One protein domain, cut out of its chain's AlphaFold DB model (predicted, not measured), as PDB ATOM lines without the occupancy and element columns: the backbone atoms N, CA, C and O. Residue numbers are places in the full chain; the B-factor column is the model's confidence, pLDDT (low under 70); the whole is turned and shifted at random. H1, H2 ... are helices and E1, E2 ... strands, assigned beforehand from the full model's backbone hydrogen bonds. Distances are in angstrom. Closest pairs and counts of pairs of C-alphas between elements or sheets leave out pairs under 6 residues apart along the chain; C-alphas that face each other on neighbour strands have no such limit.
ATOM      1  N   TYR A   4     188.814 153.247 253.407       73.62
ATOM      2  CA  TYR A   4     189.710 154.381 253.287       73.62
ATOM      3  C   TYR A   4     189.367 155.128 252.012       73.62
ATOM      4  O   TYR A   4     189.041 154.516 250.994       73.62
ATOM      5  N   VAL A   5     189.463 156.450 252.075       78.50
ATOM      6  CA  VAL A   5     189.260 157.320 250.921       78.50
ATOM      7  C   VAL A   5     190.584 157.977 250.594       78.50
ATOM      8  O   VAL A   5     191.237 158.533 251.476       78.50
ATOM      9  N   VAL A   6     190.985 157.902 249.332       82.44
ATOM     10  CA  VAL A   6     192.137 158.635 248.815       82.44
ATOM     11  C   VAL A   6     191.617 159.643 247.811       82.44
ATOM     12  O   VAL A   6     191.137 159.268 246.744       82.44
ATOM     13  N   ALA A   7     191.715 160.920 248.156       85.50
ATOM     14  CA  ALA A   7     191.248 162.008 247.318       85.50
ATOM     15  C   ALA A   7     192.380 163.001 247.048       85.50
ATOM     16  O   ALA A   7     193.157 163.327 247.942       85.50
ATOM     17  N   GLU A   8     192.450 163.484 245.812       87.44
ATOM     18  CA  GLU A   8     193.302 164.605 245.426       87.44
ATOM     19  C   GLU A   8     192.404 165.699 244.869       87.44
ATOM     20  O   GLU A   8     191.708 165.509 243.863       87.44
ATOM     21  N   VAL A   9     192.410 166.840 245.553       88.19
ATOM     22  CA  VAL A   9     191.599 167.998 245.208       88.19
ATOM     23  C   VAL A   9     192.490 169.226 245.071       88.19
ATOM     24  O   VAL A   9     193.443 169.423 245.820       88.19
ATOM     25  N   THR A  10     192.179 170.062 244.094       88.62
ATOM     26  CA  THR A  10     192.776 171.380 243.900       88.62
ATOM     27  C   THR A  10     191.660 172.404 243.924       88.62
ATOM     28  O   THR A  10     190.617 172.201 243.305       88.62
ATOM     29  N   LEU A  11     191.876 173.511 244.624       88.38
ATOM     30  CA  LEU A  11     190.918 174.600 244.754       88.38
ATOM     31  C   LEU A  11     191.507 175.862 244.130       88.38
ATOM     32  O   LEU A  11     192.656 176.213 244.384       88.38
ATOM     33  N   THR A  12     190.719 176.543 243.306       89.81
ATOM     34  CA  THR A  12     191.088 177.817 242.690       89.81
ATOM     35  C   THR A  12     190.334 178.953 243.367       89.81
ATOM     36  O   THR A  12     189.113 178.884 243.554       89.81
ATOM     37  N   ALA A  13     191.074 180.002 243.721       89.50
ATOM     38  CA  ALA A  13     190.572 181.157 244.448       89.50
ATOM     39  C   ALA A  13     191.148 182.462 243.886       89.50
ATOM     40  O   ALA A  13     192.132 182.444 243.145       89.50
ATOM     41  N   ASN A  14     190.531 183.589 244.231       88.19
ATOM     42  CA  ASN A  14     191.114 184.912 244.012       88.19
ATOM     43  C   ASN A  14     192.059 185.302 245.177       88.19
ATOM     44  O   ASN A  14     192.132 184.621 246.203       88.19
ATOM     45  N   ASP A  15     192.750 186.437 245.045       88.06
ATOM     46  CA  ASP A  15     193.685 186.930 246.070       88.06
ATOM     47  C   ASP A  15     193.009 187.268 247.410       88.06
ATOM     48  O   ASP A  15     193.661 187.304 248.455       88.06
ATOM     49  N   GLU A  16     191.706 187.554 247.412       85.62
ATOM     50  CA  GLU A  16     190.962 187.849 248.639       85.62
ATOM     51  C   GLU A  16     190.790 186.598 249.497       85.62
ATOM     52  O   GLU A  16     191.019 186.670 250.702       85.62
ATOM     53  N   ALA A  17     190.499 185.445 248.887       80.75
ATOM     54  CA  ALA A  17     190.435 184.165 249.594       80.75
ATOM     55  C   ALA A  17     191.774 183.792 250.246       80.75
ATOM     56  O   ALA A  17     191.799 183.389 251.406       80.75
ATOM     57  N   LEU A  18     192.890 183.972 249.531       79.88
ATOM     58  CA  LEU A  18     194.225 183.659 250.060       79.88
ATOM     59  C   LEU A  18     194.625 184.560 251.236       79.88
ATOM     60  O   LEU A  18     195.407 184.148 252.085       79.88
ATOM     61  N   ARG A  19     194.097 185.787 251.296       86.12
ATOM     62  CA  ARG A  19     194.321 186.705 252.424       86.12
ATOM     63  C   ARG A  19     193.360 186.468 253.586       86.12
ATOM     64  O   ARG A  19     193.726 186.731 254.726       86.12
ATOM     65  N   ALA A  20     192.138 186.026 253.296       86.31
ATOM     66  CA  ALA A  20     191.102 185.779 254.293       86.31
ATOM     67  C   ALA A  20     191.288 184.442 255.026       86.31
ATOM     68  O   ALA A  20     190.810 184.301 256.151       86.31
ATOM     69  N   SER A  21     191.982 183.482 254.411       83.62
ATOM     70  CA  SER A  21     192.235 182.163 254.987       83.62
ATOM     71  C   SER A  21     193.692 182.028 255.463       83.62
ATOM     72  O   SER A  21     194.617 182.158 254.659       83.62
ATOM     73  N   PRO A  22     193.934 181.754 256.759       83.94
ATOM     74  CA  PRO A  22     195.282 181.565 257.296       83.94
ATOM     75  C   PRO A  22     195.949 180.269 256.811       83.94
ATOM     76  O   PRO A  22     197.178 180.183 256.810       83.94
ATOM     77  N   SER A  23     195.170 179.254 256.421       88.62
ATOM     78  CA  SER A  23     195.686 178.010 255.840       88.62
ATOM     79  C   SER A  23     194.639 177.353 254.925       88.62
ATOM     80  O   SER A  23     193.952 176.415 255.337       88.62
ATOM     81  N   PRO A  24     194.522 177.811 253.664       86.00
ATOM     82  CA  PRO A  24     193.496 177.331 252.736       86.00
ATOM     83  C   PRO A  24     193.553 175.821 252.483       86.00
ATOM     84  O   PRO A  24     192.523 175.186 252.284       86.00
ATOM     85  N   GLU A  25     194.754 175.239 252.494       87.56
ATOM     86  CA  GLU A  25     194.967 173.806 252.257       87.56
ATOM     87  C   GLU A  25     194.449 172.942 253.413       87.56
ATOM     88  O   GLU A  25     193.779 171.932 253.185       87.56
ATOM     89  N   ALA A  26     194.725 173.344 254.658       89.75
ATOM     90  CA  ALA A  26     194.232 172.641 255.836       89.75
ATOM     91  C   ALA A  26     192.705 172.756 255.939       89.75
ATOM     92  O   ALA A  26     192.023 171.762 256.168       89.75
ATOM     93  N   GLU A  27     192.162 173.946 255.679       91.50
ATOM     94  CA  GLU A  27     190.718 174.187 255.674       91.50
ATOM     95  C   GLU A  27     190.003 173.381 254.584       91.50
ATOM     96  O   GLU A  27     188.978 172.760 254.855       91.50
ATOM     97  N   LEU A  28     190.570 173.317 253.376       90.88
ATOM     98  CA  LEU A  28     190.048 172.475 252.301       90.88
ATOM     99  C   LEU A  28     190.079 170.992 252.675       90.88
ATOM    100  O   LEU A  28     189.148 170.258 252.352       90.88
ATOM    101  N   THR A  29     191.130 170.550 253.366       91.12
ATOM    102  CA  THR A  29     191.237 169.171 253.854       91.12
ATOM    103  C   THR A  29     190.147 168.871 254.884       91.12
ATOM    104  O   THR A  29     189.480 167.842 254.776       91.12
ATOM    105  N   ASP A  30     189.915 169.778 255.836       91.69
ATOM    106  CA  ASP A  30     188.847 169.648 256.831       91.69
ATOM    107  C   ASP A  30     187.466 169.569 256.168       91.69
ATOM    108  O   ASP A  30     186.676 168.682 256.495       91.69
ATOM    109  N   GLU A  31     187.172 170.466 255.220       91.44
ATOM    110  CA  GLU A  31     185.886 170.476 254.512       91.44
ATOM    111  C   GLU A  31     185.709 169.236 253.628       91.44
ATOM    112  O   GLU A  31     184.611 168.683 253.564       91.44
ATOM    113  N   LEU A  32     186.783 168.743 253.002       89.75
ATOM    114  CA  LEU A  32     186.767 167.492 252.248       89.75
ATOM    115  C   LEU A  32     186.451 166.300 253.147       89.75
ATOM    116  O   LEU A  32     185.573 165.505 252.818       89.75
ATOM    117  N   ILE A  33     187.110 166.187 254.301       87.44
ATOM    118  CA  ILE A  33     186.817 165.129 255.273       87.44
ATOM    119  C   ILE A  33     185.369 165.253 255.755       87.44
ATOM    120  O   ILE A  33     184.643 164.260 255.769       87.44
ATOM    121  N   ALA A  34     184.918 166.458 256.106       88.31
ATOM    122  CA  ALA A  34     183.555 166.689 256.561       88.31
ATOM    123  C   ALA A  34     182.521 166.294 255.494       88.31
ATOM    124  O   ALA A  34     181.542 165.623 255.821       88.31
ATOM    125  N   ALA A  35     182.739 166.652 254.227       86.50
ATOM    126  CA  ALA A  35     181.861 166.290 253.118       86.50
ATOM    127  C   ALA A  35     181.845 164.773 252.863       86.50
ATOM    128  O   ALA A  35     180.778 164.194 252.681       86.50
ATOM    129  N   LEU A  36     183.000 164.105 252.930       82.06
ATOM    130  CA  LEU A  36     183.104 162.653 252.741       82.06
ATOM    131  C   LEU A  36     182.496 161.847 253.902       82.06
ATOM    132  O   LEU A  36     181.968 160.763 253.673       82.06
ATOM    133  N   VAL A  37     182.570 162.357 255.136       79.44
ATOM    134  CA  VAL A  37     182.015 161.699 256.334       79.44
ATOM    135  C   VAL A  37     180.513 161.945 256.478       79.44
ATOM    136  O   VAL A  37     179.780 161.047 256.883       79.44
ATOM    137  N   SER A  38     180.056 163.170 256.198       72.50
ATOM    138  CA  SER A  38     178.638 163.542 256.317       72.50
ATOM    139  C   SER A  38     177.815 163.152 255.096       72.50
ATOM    140  O   SER A  38     176.615 162.902 255.215       72.50
ATOM    141  N   GLY A  39     178.451 163.103 253.928       64.50
ATOM    142  CA  GLY A  39     177.827 162.679 252.697       64.50
ATOM    143  C   GLY A  39     177.688 161.160 252.658       64.50
ATOM    144  O   GLY A  39     178.591 160.436 253.081       64.50
ATOM    145  N   PRO A  40     176.608 160.637 252.068       62.25
ATOM    146  CA  PRO A  40     176.488 159.219 251.774       62.25
ATOM    147  C   PRO A  40     177.384 158.825 250.586       62.25
ATOM    148  O   PRO A  40     176.995 158.012 249.767       62.25
ATOM    149  N   VAL A  41     178.603 159.363 250.463       59.44
ATOM    150  CA  VAL A  41     179.482 159.145 249.298       59.44
ATOM    151  C   VAL A  41     179.777 157.655 249.070       59.44
ATOM    152  O   VAL A  41     179.999 157.211 247.949       59.44
ATOM    153  N   LEU A  42     179.722 156.871 250.148       56.97
ATOM    154  CA  LEU A  42     179.881 155.417 250.154       56.97
ATOM    155  C   LEU A  42     178.583 154.621 249.966       56.97
ATOM    156  O   LEU A  42     178.642 153.414 249.738       56.97
ATOM    157  N   THR A  43     177.422 155.245 250.144       62.41
ATOM    158  CA  THR A  43     176.132 154.547 250.271       62.41
ATOM    159  C   THR A  43     175.042 155.089 249.353       62.41
ATOM    160  O   THR A  43     173.977 154.483 249.275       62.41
ATOM    161  N   ASP A  44     175.287 156.208 248.677       67.50
ATOM    162  CA  ASP A  44     174.351 156.876 247.787       67.50
ATOM    163  C   ASP A  44     174.675 156.558 246.324       67.50
ATOM    164  O   ASP A  44     175.730 156.957 245.820       67.50
ATOM    165  N   PRO A  45     173.782 155.839 245.625       65.44
ATOM    166  CA  PRO A  45     173.947 155.546 244.209       65.44
ATOM    167  C   PRO A  45     173.860 156.792 243.316       65.44
ATOM    168  O   PRO A  45     174.279 156.721 242.163       65.44
ATOM    169  N   GLU A  46     173.336 157.914 243.818       74.06
ATOM    170  CA  GLU A  46     173.253 159.188 243.096       74.06
ATOM    171  C   GLU A  46     174.459 160.102 243.354       74.06
ATOM    172  O   GLU A  46     174.530 161.206 242.807       74.06
ATOM    173  N   PHE A  47     175.440 159.655 244.150       75.00
ATOM    174  CA  PHE A  47     176.647 160.433 244.386       75.00
ATOM    175  C   PHE A  47     177.370 160.744 243.069       75.00
ATOM    176  O   PHE A  47     177.734 159.852 242.297       75.00
ATOM    177  N   THR A  48     177.662 162.027 242.853       80.56
ATOM    178  CA  THR A  48     178.494 162.479 241.740       80.56
ATOM    179  C   THR A  48     179.675 163.299 242.238       80.56
ATOM    180  O   THR A  48     179.579 164.116 243.154       80.56
ATOM    181  N   VAL A  49     180.810 163.108 241.570       82.25
ATOM    182  CA  VAL A  49     182.035 163.882 241.793       82.25
ATOM    183  C   VAL A  49     181.801 165.382 241.597       82.25
ATOM    184  O   VAL A  49     182.385 166.187 242.321       82.25
ATOM    185  N   ASP A  50     180.923 165.766 240.671       83.75
ATOM    186  CA  ASP A  50     180.605 167.171 240.413       83.75
ATOM    187  C   ASP A  50     179.780 167.806 241.539       83.75
ATOM    188  O   ASP A  50     180.042 168.953 241.901       83.75
ATOM    189  N   ALA A  51     178.866 167.054 242.164       83.81
ATOM    190  CA  ALA A  51     178.159 167.525 243.353       83.81
ATOM    191  C   ALA A  51     179.126 167.771 244.522       83.81
ATOM    192  O   ALA A  51     179.049 168.814 245.166       83.81
ATOM    193  N   LEU A  52     180.091 166.868 244.748       86.94
ATOM    194  CA  LEU A  52     181.124 167.067 245.772       86.94
ATOM    195  C   LEU A  52     182.001 168.288 245.468       86.94
ATOM    196  O   LEU A  52     182.303 169.076 246.360       86.94
ATOM    197  N   ARG A  53     182.404 168.470 244.206       89.00
ATOM    198  CA  ARG A  53     183.193 169.632 243.773       89.00
ATOM    199  C   ARG A  53     182.473 170.943 244.091       89.00
ATOM    200  O   ARG A  53     183.103 171.847 244.646       89.00
ATOM    201  N   LEU A  54     181.183 171.036 243.766       88.81
ATOM    202  CA  LEU A  54     180.372 172.224 244.030       88.81
ATOM    203  C   LEU A  54     180.206 172.475 245.536       88.81
ATOM    204  O   LEU A  54     180.473 173.584 245.996       88.81
ATOM    205  N   ASP A  55     179.863 171.437 246.302       89.56
ATOM    206  CA  ASP A  55     179.692 171.518 247.760       89.56
ATOM    207  C   ASP A  55     180.970 172.018 248.459       89.56
ATOM    208  O   ASP A  55     180.914 172.877 249.338       89.56
ATOM    209  N   LEU A  56     182.152 171.574 248.017       91.56
ATOM    210  CA  LEU A  56     183.428 172.050 248.566       91.56
ATOM    211  C   LEU A  56     183.672 173.540 248.312       91.56
ATOM    212  O   LEU A  56     184.168 174.234 249.198       91.56
ATOM    213  N   VAL A  57     183.313 174.052 247.131       92.50
ATOM    214  CA  VAL A  57     183.419 175.492 246.841       92.50
ATOM    215  C   VAL A  57     182.494 176.286 247.760       92.50
ATOM    216  O   VAL A  57     182.918 177.277 248.357       92.50
ATOM    217  N   GLU A  58     181.248 175.838 247.916       92.81
ATOM    218  CA  GLU A  58     180.263 176.496 248.778       92.81
ATOM    219  C   GLU A  58     180.697 176.505 250.246       92.81
ATOM    220  O   GLU A  58     180.625 177.545 250.907       92.81
ATOM    221  N   ARG A  59     181.213 175.379 250.749       92.69
ATOM    222  CA  ARG A  59     181.745 175.257 252.113       92.69
ATOM    223  C   ARG A  59     182.925 176.181 252.358       92.69
ATOM    224  O   ARG A  59     182.915 176.921 253.341       92.69
ATOM    225  N   MET A  60     183.895 176.195 251.448       93.31
ATOM    226  CA  MET A  60     185.072 177.055 251.565       93.31
ATOM    227  C   MET A  60     184.688 178.538 251.547       93.31
ATOM    228  O   MET A  60     185.133 179.295 252.406       93.31
ATOM    229  N   ASN A  61     183.789 178.949 250.648       93.06
ATOM    230  CA  ASN A  61     183.264 180.318 250.610       93.06
ATOM    231  C   ASN A  61     182.505 180.688 251.889       93.06
ATOM    232  O   ASN A  61     182.697 181.770 252.448       93.06
ATOM    233  N   LYS A  62     181.666 179.781 252.396       93.56
ATOM    234  CA  LYS A  62     180.929 179.979 253.648       93.56
ATOM    235  C   LYS A  62     181.870 180.128 254.843       93.56
ATOM    236  O   LYS A  62     181.593 180.946 255.717       93.56
ATOM    237  N   ARG A  63     182.969 179.371 254.873       90.88
ATOM    238  CA  ARG A  63     183.965 179.398 255.952       90.88
ATOM    239  C   ARG A  63     184.657 180.753 256.064       90.88
ATOM    240  O   ARG A  63     184.794 181.265 257.170       90.88
ATOM    241  N   ILE A  64     185.033 181.348 254.933       89.56
ATOM    242  CA  ILE A  64     185.682 182.668 254.902       89.56
ATOM    243  C   ILE A  64     184.687 183.839 254.825       89.56
ATOM    244  O   ILE A  64     185.084 184.993 254.951       89.56
ATOM    245  N   GLY A  65     183.395 183.563 254.611       89.75
ATOM    246  CA  GLY A  65     182.345 184.578 254.487       89.75
ATOM    247  C   GLY A  65     182.409 185.405 253.195       89.75
ATOM    248  O   GLY A  65     181.868 186.508 253.155       89.75
ATOM    249  N   LEU A  66     183.065 184.895 252.149       89.38
ATOM    250  CA  LEU A  66     183.305 185.582 250.875       89.38
ATOM    251  C   LEU A  66     183.001 184.646 249.701       89.38
ATOM    252  O   LEU A  66     183.105 183.432 249.829       89.38
ATOM    253  N   GLN A  67     182.663 185.209 248.541       89.44
ATOM    254  CA  GLN A  67     182.521 184.468 247.278       89.44
ATOM    255  C   GLN A  67     183.824 184.572 246.477       89.44
ATOM    256  O   GLN A  67     183.918 185.332 245.517       89.44
ATOM    257  N   ALA A  68     184.857 183.871 246.936       86.75
ATOM    258  CA  ALA A  68     186.234 184.056 246.474       86.75
ATOM    259  C   ALA A  68     186.883 182.767 245.935       86.75
ATOM    260  O   ALA A  68     187.812 182.832 245.127       86.75
ATOM    261  N   TYR A  69     186.358 181.604 246.316       88.50
ATOM    262  CA  TYR A  69     186.613 180.313 245.687       88.50
ATOM    263  C   TYR A  69     185.588 180.069 244.580       88.50
ATOM    264  O   TYR A  69     184.399 180.318 244.774       88.50
ATOM    265  N   TYR A  70     186.025 179.581 243.419       87.88
ATOM    266  CA  TYR A  70     185.130 179.467 242.255       87.88
ATOM    267  C   TYR A  70     185.306 178.193 241.430       87.88
ATOM    268  O   TYR A  70     184.487 177.922 240.552       87.88
ATOM    269  N   LYS A  71     186.348 177.393 241.683       85.75
ATOM    270  CA  LYS A  71     186.531 176.113 240.996       85.75
ATOM    271  C   LYS A  71     187.264 175.112 241.874       85.75
ATOM    272  O   LYS A  71     188.251 175.451 242.518       85.75
ATOM    273  N   THR A  72     186.813 173.870 241.832       86.06
ATOM    274  CA  THR A  72     187.514 172.705 242.370       86.06
ATOM    275  C   THR A  72     187.806 171.727 241.240       86.06
ATOM    276  O   THR A  72     186.969 171.468 240.374       86.06
ATOM    277  N   LEU A  73     189.011 171.171 241.242       86.06
ATOM    278  CA  LEU A  73     189.396 170.045 240.407       86.06
ATOM    279  C   LEU A  73     189.622 168.851 241.324       86.06
ATOM    280  O   LEU A  73     190.401 168.943 242.263       86.06
ATOM    281  N   MET A  74     188.969 167.730 241.036       85.88
ATOM    282  CA  MET A  74     189.247 166.471 241.727       85.88
ATOM    283  C   MET A  74     189.892 165.516 240.733       85.88
ATOM    284  O   MET A  74     189.222 165.075 239.796       85.88
ATOM    285  N   THR A  75     191.192 165.276 240.897       81.00
ATOM    286  CA  THR A  75     192.002 164.426 240.009       81.00
ATOM    287  C   THR A  75     191.944 162.962 240.418       81.00
ATOM    288  O   THR A  75     192.108 162.086 239.570       81.00
ATOM    289  N   LYS A  76     191.652 162.697 241.697       80.88
ATOM    290  CA  LYS A  76     191.560 161.357 242.272       80.88
ATOM    291  C   LYS A  76     190.479 161.303 243.347       80.88
ATOM    292  O   LYS A  76     190.400 162.209 244.170       80.88
ATOM    293  N   LEU A  77     189.680 160.240 243.338       84.00
ATOM    294  CA  LEU A  77     188.768 159.867 244.418       84.00
ATOM    295  C   LEU A  77     188.610 158.345 244.391       84.00
ATOM    296  O   LEU A  77     187.784 157.814 243.652       84.00
ATOM    297  N   ASP A  78     189.438 157.659 245.169       77.12
ATOM    298  CA  ASP A  78     189.448 156.205 245.271       77.12
ATOM    299  C   ASP A  78     188.923 155.753 246.629       77.12
ATOM    300  O   ASP A  78     189.252 156.324 247.671       77.12
ATOM    301  N   TYR A  79     188.165 154.663 246.599       75.19
ATOM    302  CA  TYR A  79     187.683 153.965 247.779       75.19
ATOM    303  C   TYR A  79     188.410 152.637 247.925       75.19
ATOM    304  O   TYR A  79     188.368 151.791 247.034       75.19
ATOM    305  N   LEU A  80     189.079 152.459 249.059       71.25
ATOM    306  CA  LEU A  80     189.859 151.269 249.366       71.25
ATOM    307  C   LEU A  80     189.236 150.553 250.557       71.25
ATOM    308  O   LEU A  80     189.071 151.128 251.632       71.25
ATOM    309  N   THR A  81     188.914 149.276 250.397       73.00
ATOM    310  CA  THR A  81     188.552 148.440 251.545       73.00
ATOM    311  C   THR A  81     189.803 148.067 252.342       73.00
ATOM    312  O   THR A  81     190.921 148.087 251.820       73.00
ATOM    313  N   ALA A  82     189.637 147.641 253.598       73.19
ATOM    314  CA  ALA A  82     190.741 147.065 254.373       73.19
ATOM    315  C   ALA A  82     191.449 145.908 253.628       73.19
ATOM    316  O   ALA A  82     192.669 145.772 253.696       73.19
ATOM    317  N   ALA A  83     190.699 145.118 252.847       71.25
ATOM    318  CA  ALA A  83     191.252 144.047 252.021       71.25
ATOM    319  C   ALA A  83     192.070 144.565 250.822       71.25
ATOM    320  O   ALA A  83     193.017 143.899 250.400       71.25
ATOM    321  N   ASP A  84     191.731 145.733 250.268       68.44
ATOM    322  CA  ASP A  84     192.510 146.363 249.196       68.44
ATOM    323  C   ASP A  84     193.842 146.901 249.731       68.44
ATOM    324  O   ASP A  84     194.879 146.702 249.101       68.44
ATOM    325  N   LEU A  85     193.845 147.480 250.935       67.62
ATOM    326  CA  LEU A  85     195.076 147.933 251.587       67.62
ATOM    327  C   LEU A  85     196.018 146.786 251.966       67.62
ATOM    328  O   LEU A  85     197.228 146.900 251.768       67.62
ATOM    329  N   GLU A  86     195.486 145.673 252.473       68.44
ATOM    330  CA  GLU A  86     196.279 144.465 252.745       68.44
ATOM    331  C   GLU A  86     196.893 143.893 251.458       68.44
ATOM    332  O   GLU A  86     198.070 143.517 251.436       68.44
ATOM    333  N   ARG A  87     196.150 143.922 250.340       65.62
ATOM    334  CA  ARG A  87     196.683 143.564 249.016       65.62
ATOM    335  C   ARG A  87     197.794 144.516 248.559       65.62
ATOM    336  O   ARG A  87     198.794 144.030 248.031       65.62
ATOM    337  N   MET A  88     197.666 145.822 248.803       63.50
ATOM    338  CA  MET A  88     198.700 146.821 248.488       63.50
ATOM    339  C   MET A  88     199.966 146.666 249.343       63.50
ATOM    340  O   MET A  88     201.067 146.859 248.836       63.50
ATOM    341  N   ARG A  89     199.839 146.297 250.625       62.28
ATOM    342  CA  ARG A  89     200.990 146.025 251.507       62.28
ATOM    343  C   ARG A  89     201.726 144.740 251.146       62.28
ATOM    344  O   ARG A  89     202.947 144.688 251.246       62.28
ATOM    345  N   SER A  90     200.983 143.715 250.738       57.53
ATOM    346  CA  SER A  90     201.525 142.377 250.469       57.53
ATOM    347  C   SER A  90     202.139 142.239 249.076       57.53
ATOM    348  O   SER A  90     202.898 141.305 248.822       57.53
ATOM    349  N   SER A  91     201.826 143.162 248.167       46.50
ATOM    350  CA  SER A  91     202.180 143.039 246.758       46.50
ATOM    351  C   SER A  91     202.914 144.293 246.305       46.50
ATOM    352  O   SER A  91     202.299 145.334 246.098       46.50
TER     353      SER A  91
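This is residues 4 to 91 of the 118 residues of an uncharacterized protein of Agrobacterium sp. FDAARGOS_525 (UniProt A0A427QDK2). A long ribbon of two antiparallel strands, E1 and E2, has helices H2 and H3 packed together at a steep angle over one side; short H1 sits at one end and H4 at the other. The printed part has 88 residues, with four named helices and two named strands, in the order E1, H1, H2, H3, E2, H4, class mixed. It is elongated, 46 by 28 by 19 A, and only just loose, close to compact, with a radius of gyration of the C-alphas of 14.8 A.

E1, residues 4 to 13, is the antiparallel neighbour of E2, residues 69 to 81, at 171 degrees; N 4 and O 80, 2.8 A apart, are within hydrogen-bond range. E2 bends by 55 degrees at residue 75. H3, residues 49 to 64, comes closest to E2 at the C-alphas of Arg 53 and Thr 72, 5.5 A. H3 touches H2, residues 24 to 38, opposite ways at a steep tilt of 55 degrees, closest at the C-alphas of Glu 31 and Leu 56, 6.6 A. H1, residues 15 to 20, is close to H3 but not clearly touching, 6.3 A between the C-alphas of Ala 20 and Ile 64. H4, residues 82 to 90, is apart from H1, H2 and H3. In H1, H2, H3 and H4 every O i to N i+4 pair is within hydrogen-bond range.

E1 begins at C-alpha 4 (189.710, 154.381, 253.287) and is 28.2 A long; H2 is 20.6 A, H3 23.2 A and E2 32.5 A. H4 ends at C-alpha 90 (201.525, 142.377, 250.469).

The C-alphas farthest apart, of Leu 66 and Ser 90, are 46.9 A apart. The printed part has no cut and no long link. The pLDDT is under 70 in residues 39 to 45 and 84 to 91.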